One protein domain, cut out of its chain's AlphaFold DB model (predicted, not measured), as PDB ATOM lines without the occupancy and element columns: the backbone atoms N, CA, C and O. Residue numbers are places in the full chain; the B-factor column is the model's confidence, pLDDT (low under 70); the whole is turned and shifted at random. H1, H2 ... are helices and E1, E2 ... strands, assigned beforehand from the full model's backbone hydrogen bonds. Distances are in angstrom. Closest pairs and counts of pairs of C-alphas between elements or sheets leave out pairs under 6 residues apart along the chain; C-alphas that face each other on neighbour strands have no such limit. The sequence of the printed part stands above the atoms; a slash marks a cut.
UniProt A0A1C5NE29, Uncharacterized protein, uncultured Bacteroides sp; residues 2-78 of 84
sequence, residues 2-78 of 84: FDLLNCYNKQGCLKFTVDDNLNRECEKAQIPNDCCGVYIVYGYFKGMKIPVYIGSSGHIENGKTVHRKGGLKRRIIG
ATOM      1  N   PHE A   2     166.244 148.976 104.271       55.50
ATOM      2  CA  PHE A   2     165.812 150.381 104.240       55.50
ATOM      3  C   PHE A   2     164.375 150.587 104.742       55.50
ATOM      4  O   PHE A   2     164.087 151.639 105.295       55.50
ATOM      5  N   ASP A   3     163.506 149.575 104.664       61.44
ATOM      6  CA  ASP A   3     162.110 149.684 105.126       61.44
ATOM      7  C   ASP A   3     161.994 149.937 106.635       61.44
ATOM      8  O   ASP A   3     161.077 150.616 107.078       61.44
ATOM      9  N   LEU A   4     162.972 149.476 107.427       59.41
ATOM     10  CA  LEU A   4     163.036 149.759 108.865       59.41
ATOM     11  C   LEU A   4     163.280 151.254 109.144       59.41
ATOM     12  O   LEU A   4     162.892 151.762 110.193       59.41
ATOM     13  N   LEU A   5     163.910 151.974 108.205       62.38
ATOM     14  CA  LEU A   5     164.113 153.421 108.314       62.38
ATOM     15  C   LEU A   5     162.799 154.192 108.120       62.38
ATOM     16  O   LEU A   5     162.659 155.280 108.673       62.38
ATOM     17  N   ASN A   6     161.811 153.601 107.437       65.25
ATOM     18  CA  ASN A   6     160.476 154.187 107.294       65.25
ATOM     19  C   ASN A   6     159.689 154.206 108.611       65.25
ATOM     20  O   ASN A   6     158.763 154.997 108.745       65.25
ATOM     21  N   CYS A   7     160.077 153.400 109.607       60.84
ATOM     22  CA  CYS A   7     159.495 153.448 110.951       60.84
ATOM     23  C   CYS A   7     159.950 154.674 111.765       60.84
ATOM     24  O   CYS A   7     159.395 154.942 112.830       60.84
ATOM     25  N   TYR A   8     160.963 155.417 111.300       63.88
ATOM     26  CA  TYR A   8     161.405 156.652 111.941       63.88
ATOM     27  C   TYR A   8     160.715 157.858 111.290       63.88
ATOM     28  O   TYR A   8     160.946 158.175 110.126       63.88
ATOM     29  N   ASN A   9     159.920 158.586 112.079       63.12
ATOM     30  CA  ASN A   9     159.133 159.747 111.627       63.12
ATOM     31  C   ASN A   9     159.980 160.942 111.152       63.12
ATOM     32  O   ASN A   9     159.461 161.870 110.538       63.12
ATOM     33  N   LYS A  10     161.277 160.952 111.475       69.69
ATOM     34  CA  LYS A  10     162.234 161.972 111.046       69.69
ATOM     35  C   LYS A  10     163.357 161.281 110.288       69.69
ATOM     36  O   LYS A  10     164.144 160.548 110.884       69.69
ATOM     37  N   GLN A  11     163.426 161.537 108.988       74.12
ATOM     38  CA  GLN A  11     164.495 161.068 108.114       74.12
ATOM     39  C   GLN A  11     165.298 162.263 107.607       74.12
ATOM     40  O   GLN A  11     164.765 163.358 107.435       74.12
ATOM     41  N   GLY A  12     166.589 162.058 107.371       76.81
ATOM     42  CA  GLY A  12     167.476 163.107 106.894       76.81
ATOM     43  C   GLY A  12     168.791 162.542 106.384       76.81
ATOM     44  O   GLY A  12     169.149 161.394 106.652       76.81
ATOM     45  N   CYS A  13     169.518 163.363 105.637       81.31
ATOM     46  CA  CYS A  13     170.839 163.041 105.122       81.31
ATOM     47  C   CYS A  13     171.732 164.268 105.280       81.31
ATOM     48  O   CYS A  13     171.327 165.378 104.944       81.31
ATOM     49  N   LEU A  14     172.946 164.052 105.779       85.88
ATOM     50  CA  LEU A  14     173.982 165.066 105.891       85.88
ATOM     51  C   LEU A  14     175.141 164.663 104.981       85.88
ATOM     52  O   LEU A  14     175.658 163.551 105.099       85.88
ATOM     53  N   LYS A  15     175.547 165.557 104.080       88.00
ATOM     54  CA  LYS A  15     176.800 165.432 103.330       88.00
ATOM     55  C   LYS A  15     177.783 166.438 103.907       88.00
ATOM     56  O   LYS A  15     177.407 167.584 104.119       88.00
ATOM     57  N   PHE A  16     179.001 165.992 104.168       88.50
ATOM     58  CA  PHE A  16     180.073 166.827 104.687       88.50
ATOM     59  C   PHE A  16     181.425 166.274 104.233       88.50
ATOM     60  O   PHE A  16     181.543 165.111 103.834       88.50
ATOM     61  N   THR A  17     182.431 167.122 104.320       89.19
ATOM     62  CA  THR A  17     183.841 166.888 104.036       89.19
ATOM     63  C   THR A  17     184.659 167.155 105.300       89.19
ATOM     64  O   THR A  17     184.127 167.577 106.328       89.19
ATOM     65  N   VAL A  18     185.963 166.888 105.248       86.81
ATOM     66  CA  VAL A  18     186.867 167.132 106.382       86.81
ATOM     67  C   VAL A  18     187.005 168.618 106.737       86.81
ATOM     68  O   VAL A  18     187.337 168.928 107.879       86.81
ATOM     69  N   ASP A  19     186.696 169.511 105.794       89.38
ATOM     70  CA  ASP A  19     186.807 170.964 105.953       89.38
ATOM     71  C   ASP A  19     185.513 171.608 106.483       89.38
ATOM     72  O   ASP A  19     185.499 172.769 106.896       89.38
ATOM     73  N   ASP A  20     184.409 170.855 106.505       90.31
ATOM     74  CA  ASP A  20     183.115 171.363 106.948       90.31
ATOM     75  C   ASP A  20     183.014 171.443 108.474       90.31
ATOM     76  O   ASP A  20     183.415 170.539 109.209       90.31
ATOM     77  N   ASN A  21     182.367 172.496 108.978       90.25
ATOM     78  CA  ASN A  21     181.976 172.581 110.383       90.25
ATOM     79  C   ASN A  21     180.698 171.754 110.612       90.25
ATOM     80  O   ASN A  21     179.591 172.219 110.328       90.25
ATOM     81  N   LEU A  22     180.826 170.550 111.181       89.50
ATOM     82  CA  LEU A  22     179.692 169.639 111.379       89.50
ATOM     83  C   LEU A  22     178.610 170.224 112.269       89.50
ATOM     84  O   LEU A  22     177.453 169.834 112.140       89.50
ATOM     85  N   ASN A  23     178.954 171.131 113.185       88.88
ATOM     86  CA  ASN A  23     177.942 171.771 114.010       88.88
ATOM     87  C   ASN A  23     177.026 172.631 113.133       88.88
ATOM     88  O   ASN A  23     175.812 172.451 113.173       88.88
ATOM     89  N   ARG A  24     177.605 173.474 112.268       89.94
ATOM     90  CA  ARG A  24     176.852 174.295 111.310       89.94
ATOM     91  C   ARG A  24     176.044 173.439 110.334       89.94
ATOM     92  O   ARG A  24     174.878 173.742 110.096       89.94
ATOM     93  N   GLU A  25     176.623 172.361 109.814       89.56
ATOM     94  CA  GLU A  25     175.908 171.461 108.902       89.56
ATOM     95  C   GLU A  25     174.760 170.717 109.608       89.56
ATOM     96  O   GLU A  25     173.666 170.599 109.057       89.56
ATOM     97  N   CYS A  26     174.946 170.297 110.865       87.88
ATOM     98  CA  CYS A  26     173.870 169.707 111.662       87.88
ATOM     99  C   CYS A  26     172.745 170.705 111.981       87.88
ATOM    100  O   CYS A  26     171.592 170.283 112.035       87.88
ATOM    101  N   GLU A  27     173.052 171.992 112.200       86.94
ATOM    102  CA  GLU A  27     172.018 173.030 112.367       86.94
ATOM    103  C   GLU A  27     171.197 173.200 111.084       86.94
ATOM    104  O   GLU A  27     169.969 173.177 111.135       86.94
ATOM    105  N   LYS A  28     171.860 173.310 109.923       87.25
ATOM    106  CA  LYS A  28     171.186 173.436 108.618       87.25
ATOM    107  C   LYS A  28     170.269 172.248 108.332       87.25
ATOM    108  O   LYS A  28     169.153 172.431 107.859       87.25
ATOM    109  N   ALA A  29     170.739 171.040 108.642       85.06
ATOM    110  CA  ALA A  29     169.977 169.806 108.481       85.06
ATOM    111  C   ALA A  29     168.954 169.559 109.607       85.06
ATOM    112  O   ALA A  29     168.295 168.521 109.600       85.06
ATOM    113  N   GLN A  30     168.831 170.483 110.570       86.19
ATOM    114  CA  GLN A  30     167.890 170.422 111.693       86.19
ATOM    115  C   GLN A  30     167.958 169.093 112.460       86.19
ATOM    116  O   GLN A  30     166.941 168.514 112.852       86.19
ATOM    117  N   ILE A  31     169.176 168.584 112.671       85.81
ATOM    118  CA  ILE A  31     169.364 167.293 113.331       85.81
ATOM    119  C   ILE A  31     168.937 167.404 114.806       85.81
ATOM    120  O   ILE A  31     169.508 168.211 115.548       85.81
ATOM    121  N   PRO A  32     167.999 166.560 115.274       83.56
ATOM    122  CA  PRO A  32     167.510 166.601 116.649       83.56
ATOM    123  C   PRO A  32     168.605 166.265 117.675       83.56
ATOM    124  O   PRO A  32     169.469 165.401 117.472       83.56
ATOM    125  N   ASN A  33     168.551 166.944 118.819       85.44
ATOM    126  CA  ASN A  33     169.465 166.771 119.953       85.44
ATOM    127  C   ASN A  33     168.823 166.024 121.141       85.44
ATOM    128  O   ASN A  33     169.509 165.736 122.122       85.44
ATOM    129  N   ASP A  34     167.547 165.665 121.023       83.69
ATOM    130  CA  ASP A  34     166.681 165.101 122.061       83.69
ATOM    131  C   ASP A  34     166.002 163.787 121.626       83.69
ATOM    132  O   ASP A  34     165.072 163.312 122.273       83.69
ATOM    133  N   CYS A  35     166.472 163.155 120.542       81.75
ATOM    134  CA  CYS A  35     165.859 161.935 120.016       81.75
ATOM    135  C   CYS A  35     166.776 160.702 120.058       81.75
ATOM    136  O   CYS A  35     168.010 160.771 119.935       81.75
ATOM    137  N   CYS A  36     166.134 159.538 120.160       85.50
ATOM    138  CA  CYS A  36     166.731 158.268 119.763       85.50
ATOM    139  C   CYS A  36     166.720 158.158 118.236       85.50
ATOM    140  O   CYS A  36     165.784 158.604 117.577       85.50
ATOM    141  N   GLY A  37     167.749 157.542 117.676       84.06
ATOM    142  CA  GLY A  37     167.869 157.341 116.243       84.06
ATOM    143  C   GLY A  37     169.015 156.401 115.918       84.06
ATOM    144  O   GLY A  37     169.897 156.162 116.748       84.06
ATOM    145  N   VAL A  38     168.987 155.876 114.701       86.81
ATOM    146  CA  VAL A  38     170.080 155.123 114.087       86.81
ATOM    147  C   VAL A  38     170.664 155.993 112.983       86.81
ATOM    148  O   VAL A  38     169.928 156.669 112.268       86.81
ATOM    149  N   TYR A  39     171.983 155.997 112.852       87.00
ATOM    150  CA  TYR A  39     172.677 156.690 111.776       87.00
ATOM    151  C   TYR A  39     173.710 155.776 111.140       87.00
ATOM    152  O   TYR A  39     174.346 154.957 111.804       87.00
ATOM    153  N   ILE A  40     173.866 155.946 109.832       89.00
ATOM    154  CA  ILE A  40     174.822 155.214 109.016       89.00
ATOM    155  C   ILE A  40     175.719 156.252 108.357       89.00
ATOM    156  O   ILE A  40     175.236 157.141 107.655       89.00
ATOM    157  N   VAL A  41     177.021 156.144 108.590       89.75
ATOM    158  CA  VAL A  41     178.030 156.981 107.944       89.75
ATOM    159  C   VAL A  41     178.556 156.230 106.736       89.75
ATOM    160  O   VAL A  41     178.965 155.071 106.837       89.75
ATOM    161  N   TYR A  42     178.559 156.911 105.596       90.88
ATOM    162  CA  TYR A  42     179.120 156.397 104.359       90.88
ATOM    163  C   TYR A  42     180.352 157.209 103.976       90.88
ATOM    164  O   TYR A  42     180.282 158.436 103.914       90.88
ATOM    165  N   GLY A  43     181.453 156.524 103.685       92.44
ATOM    166  CA  GLY A  43     182.611 157.120 103.029       92.44
ATOM    167  C   GLY A  43     182.451 157.053 101.512       92.44
ATOM    168  O   GLY A  43     181.939 156.065 100.982       92.44
ATOM    169  N   TYR A  44     182.881 158.104 100.817       90.50
ATOM    170  CA  TYR A  44     182.936 158.138  99.357       90.50
ATOM    171  C   TYR A  44     184.389 157.965  98.915       90.50
ATOM    172  O   TYR A  44     185.190 158.888  99.028       90.50
ATOM    173  N   PHE A  45     184.732 156.781  98.412       88.88
ATOM    174  CA  PHE A  45     186.088 156.440  97.978       88.88
ATOM    175  C   PHE A  45     186.071 156.113  96.489       88.88
ATOM    176  O   PHE A  45     185.384 155.184  96.076       88.88
ATOM    177  N   LYS A  46     186.810 156.876  95.671       91.31
ATOM    178  CA  LYS A  46     186.884 156.677  94.206       91.31
ATOM    179  C   LYS A  46     185.498 156.550  93.536       91.31
ATOM    180  O   LYS A  46     185.290 155.702  92.679       91.31
ATOM    181  N   GLY A  47     184.529 157.361  93.970       89.06
ATOM    182  CA  GLY A  47     183.151 157.337  93.456       89.06
ATOM    183  C   GLY A  47     182.242 156.248  94.048       89.06
ATOM    184  O   GLY A  47     181.038 156.278  93.810       89.06
ATOM    185  N   MET A  48     182.766 155.330  94.865       91.88
ATOM    186  CA  MET A  48     181.971 154.308  95.549       91.88
ATOM    187  C   MET A  48     181.516 154.779  96.931       91.88
ATOM    188  O   MET A  48     182.316 155.269  97.728       91.88
ATOM    189  N   LYS A  49     180.231 154.570  97.234       90.44
ATOM    190  CA  LYS A  49     179.636 154.820  98.551       90.44
ATOM    191  C   LYS A  49     179.734 153.557  99.408       90.44
ATOM    192  O   LYS A  49     179.059 152.572  99.125       90.44
ATOM    193  N   ILE A  50     180.544 153.595 100.463       93.25
ATOM    194  CA  ILE A  50     180.822 152.442 101.332       93.25
ATOM    195  C   ILE A  50     180.336 152.758 102.754       93.25
ATOM    196  O   ILE A  50     180.725 153.799 103.287       93.25
ATOM    197  N   PRO A  51     179.488 151.926 103.389       90.62
ATOM    198  CA  PRO A  51     179.132 152.117 104.792       90.62
ATOM    199  C   PRO A  51     180.373 151.879 105.658       90.62
ATOM    200  O   PRO A  51     180.960 150.803 105.623       90.62
ATOM    201  N   VAL A  52     180.781 152.890 106.422       93.06
ATOM    202  CA  VAL A  52     181.983 152.828 107.273       93.06
ATOM    203  C   VAL A  52     181.649 152.751 108.757       93.06
ATOM    204  O   VAL A  52     182.474 152.315 109.551       93.06
ATOM    205  N   TYR A  53     180.445 153.173 109.149       90.88
ATOM    206  CA  TYR A  53     180.015 153.144 110.540       90.88
ATOM    207  C   TYR A  53     178.491 153.105 110.649       90.88
ATOM    208  O   TYR A  53     177.791 153.799 109.912       90.88
ATOM    209  N   ILE A  54     177.982 152.331 111.605       90.62
ATOM    210  CA  ILE A  54     176.576 152.339 112.013       90.62
ATOM    211  C   ILE A  54     176.550 152.584 113.514       90.62
ATOM    212  O   ILE A  54     177.259 151.920 114.268       90.62
ATOM    213  N   GLY A  55     175.730 153.532 113.954       89.69
ATOM    214  CA  GLY A  55     175.583 153.839 115.369       89.69
ATOM    215  C   GLY A  55     174.163 154.214 115.746       89.69
ATOM    216  O   GLY A  55     173.308 154.465 114.897       89.69
ATOM    217  N   SER A  56     173.922 154.284 117.052       90.00
ATOM    218  CA  SER A  56     172.667 154.760 117.622       90.00
ATOM    219  C   SER A  56     172.888 155.931 118.582       90.00
ATOM    220  O   SER A  56     173.944 156.078 119.211       90.00
ATOM    221  N   SER A  57     171.886 156.802 118.691       90.75
ATOM    222  CA  SER A  57     171.846 157.918 119.644       90.75
ATOM    223  C   SER A  57     170.992 157.625 120.875       90.75
ATOM    224  O   SER A  57     170.743 158.525 121.671       90.75
ATOM    225  N   GLY A  58     170.564 156.380 121.060       89.50
ATOM    226  CA  GLY A  58     169.713 155.954 122.161       89.50
ATOM    227  C   GLY A  58     169.654 154.439 122.283       89.50
ATOM    228  O   GLY A  58     170.324 153.718 121.540       89.50
ATOM    229  N   HIS A  59     168.872 153.982 123.247       89.25
ATOM    230  CA  HIS A  59     168.619 152.573 123.530       89.25
ATOM    231  C   HIS A  59     167.246 152.422 124.192       89.25
ATOM    232  O   HIS A  59     166.594 153.420 124.504       89.25
ATOM    233  N   ILE A  60     166.797 151.183 124.366       88.44
ATOM    234  CA  ILE A  60     165.572 150.876 125.104       88.44
ATOM    235  C   ILE A  60     165.964 150.513 126.532       88.44
ATOM    236  O   ILE A  60     166.823 149.658 126.739       88.44
ATOM    237  N   GLU A  61     165.313 151.150 127.494       91.75
ATOM    238  CA  GLU A  61     165.439 150.873 128.920       91.75
ATOM    239  C   GLU A  61     164.022 150.811 129.503       91.75
ATOM    240  O   GLU A  61     163.221 151.726 129.308       91.75
ATOM    241  N   ASN A  62     163.670 149.699 130.155       94.00
ATOM    242  CA  ASN A  62     162.334 149.473 130.734       94.00
ATOM    243  C   ASN A  62     161.169 149.718 129.748       94.00
ATOM    244  O   ASN A  62     160.166 150.346 130.086       94.00
ATOM    245  N   GLY A  63     161.322 149.267 128.498       86.38
ATOM    246  CA  GLY A  63     160.310 149.425 127.446       86.38
ATOM    247  C   GLY A  63     160.149 150.854 126.913       86.38
ATOM    248  O   GLY A  63     159.300 151.088 126.056       86.38
ATOM    249  N   LYS A  64     160.963 151.810 127.377       87.44
ATOM    250  CA  LYS A  64     160.959 153.202 126.915       87.44
ATOM    251  C   LYS A  64     162.253 153.531 126.185       87.44
ATOM    252  O   LYS A  64     163.325 153.019 126.500       87.44
ATOM    253  N   THR A  65     162.163 154.408 125.194       85.56
ATOM    254  CA  THR A  65     163.334 154.907 124.474       85.56
ATOM    255  C   THR A  65     164.063 155.951 125.311       85.56
ATOM    256  O   THR A  65     163.489 156.990 125.636       85.56
ATOM    257  N   VAL A  66     165.338 155.707 125.603       89.81
ATOM    258  CA  VAL A  66     166.219 156.628 126.328       89.81
ATOM    259  C   VAL A  66     167.317 157.111 125.390       89.81
ATOM    260  O   VAL A  66     168.183 156.344 124.941       89.81
ATOM    261  N   HIS A  67     167.281 158.406 125.071       89.31
ATOM    262  CA  HIS A  67     168.292 159.021 124.222       89.31
ATOM    263  C   HIS A  67     169.569 159.296 125.025       89.31
ATOM    264  O   HIS A  67     169.551 159.622 126.210       89.31
ATOM    265  N   ARG A  68     170.720 159.188 124.365       88.12
ATOM    266  CA  ARG A  68     172.013 159.547 124.950       88.12
ATOM    267  C   ARG A  68     172.111 161.069 125.088       88.12
ATOM    268  O   ARG A  68     171.501 161.819 124.322       88.12
ATOM    269  N   LYS A  69     172.934 161.546 126.028       87.56
ATOM    270  CA  LYS A  69     173.176 162.986 126.229       87.56
ATOM    271  C   LYS A  69     173.645 163.658 124.926       87.56
ATOM    272  O   LYS A  69     174.634 163.231 124.312       87.56
ATOM    273  N   GLY A  70     172.925 164.711 124.531       85.69
ATOM    274  CA  GLY A  70     173.125 165.468 123.288       85.69
ATOM    275  C   GLY A  70     172.525 164.833 122.023       85.69
ATOM    276  O   GLY A  70     172.739 165.367 120.933       85.69
ATOM    277  N   GLY A  71     171.825 163.701 122.157       87.94
ATOM    278  CA  GLY A  71     171.046 163.065 121.096       87.94
ATOM    279  C   GLY A  71     171.853 162.722 119.846       87.94
ATOM    280  O   GLY A  71     173.064 162.479 119.908       87.94
ATOM    281  N   LEU A  72     171.160 162.686 118.707       88.00
ATOM    282  CA  LEU A  72     171.733 162.328 117.410       88.00
ATOM    283  C   LEU A  72     172.782 163.341 116.946       88.00
ATOM    284  O   LEU A  72     173.892 162.955 116.578       88.00
ATOM    285  N   LYS A  73     172.482 164.637 117.077       89.06
ATOM    286  CA  LYS A  73     173.396 165.728 116.718       89.06
ATOM    287  C   LYS A  73     174.775 165.594 117.375       89.06
ATOM    288  O   LYS A  73     175.796 165.682 116.697       89.06
ATOM    289  N   ARG A  74     174.842 165.303 118.682       89.31
ATOM    290  CA  ARG A  74     176.132 165.132 119.382       89.31
ATOM    291  C   ARG A  74     176.907 163.901 118.909       89.31
ATOM    292  O   ARG A  74     178.130 163.904 119.011       89.31
ATOM    293  N   ARG A  75     176.227 162.854 118.430       90.00
ATOM    294  CA  ARG A  75     176.896 161.668 117.877       90.00
ATOM    295  C   ARG A  75     177.541 161.952 116.523       90.00
ATOM    296  O   ARG A  75     178.637 161.462 116.294       90.00
ATOM    297  N   ILE A  76     176.897 162.773 115.694       88.31
ATOM    298  CA  ILE A  76     177.419 163.164 114.378       88.31
ATOM    299  C   ILE A  76     178.589 164.147 114.523       88.31
ATOM    300  O   ILE A  76     179.648 163.905 113.963       88.31
ATOM    301  N   ILE A  77     178.444 165.211 115.327       89.44
ATOM    302  CA  ILE A  77     179.515 166.214 115.525       89.44
ATOM    303  C   ILE A  77     180.721 165.614 116.273       89.44
ATOM    304  O   ILE A  77     181.869 166.021 116.083       89.44
ATOM    305  N   GLY A  78     180.467 164.661 117.176       85.06
ATOM    306  CA  GLY A  78     181.502 164.006 117.967       85.06
ATOM    307  C   GLY A  78     182.339 165.000 118.783       85.06
ATOM    308  O   GLY A  78     181.811 165.753 119.610       85.06
TER     309      GLY A  78
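This is residues 2 to 78 of the 84 residues of an uncharacterized protein of uncultured Bacteroides sp (UniProt A0A1C5NE29). Two strand hairpins set end to end make a long narrow ribbon, the longer one of E1 and E2 and the shorter one of E3 and E4, with E2 running on into E3. H2 and H3 form a steeply tilted helix pair, with H3 near the ribbon; H1, at the first printed residues, lies away from this pair, joined to it by a long link without a named element. The printed part has 77 residues, with named elements in the order H1, H2, E1, E2, E3, E4, H3. The two two-stranded sheets are antiparallel, and the class is mixed, helices and strands. The whole is only just compact, close to loose, with a radius of gyration of the C-alphas of 13.3 A, and elongated, spanning 44 by 27 by 18 A.

H1, residues 2 to 7, touches no helix, and it is only just apart from E1, residues 38 to 45, at 8.5 A. H2, residues 22 to 28, touches H3, residues 71 to 77, at a steep tilt of 55 degrees, opposite ways; their closest C-alphas are those of Leu 22 and Ile 77, 5.4 A apart. E1 and E2, residues 48 to 56, form a hairpin, antiparallel at 155 degrees, with N 41 and O 53 at 2.8 A and N 45 and O 48 at 2.9 A, within hydrogen-bond range. E2 runs on into E3, residues 58 to 61, at 37 degrees across a break of 1 residue. E3 and E4, residues 64 to 67, form the other hairpin, antiparallel at 148 degrees, with N 66 and O 59 at 2.8 A. H3 is near E1, with 6 pairs of C-alphas within 10 A. In H2 every O i to N i+4 pair is within hydrogen-bond range; in H3 2 of 3 are, and in H1 0 of 2, beside 3 of 3 O i to N i+3 pairs.

H1 begins at C-alpha 2 (165.812, 150.381, 104.240) and is 9.7 A long, as is H2. E1 measures 22.7 A from C-alpha 38 at (170.080, 155.123, 114.087), and E2 measures 24.0 A. E3 is 9.5 A long and E4 9.7 A. H3, 10.6 A long, ends at C-alpha 77 (179.515, 166.214, 115.525).

The two C-alphas farthest apart are those of Lys 46 and Asn 62, 44.6 A. The printed part has no cut. The link from H1 to H2, residues 8 to 21, is long. The mean pLDDT of the printed part is 85.1, and residues 2 to 10 are under 70.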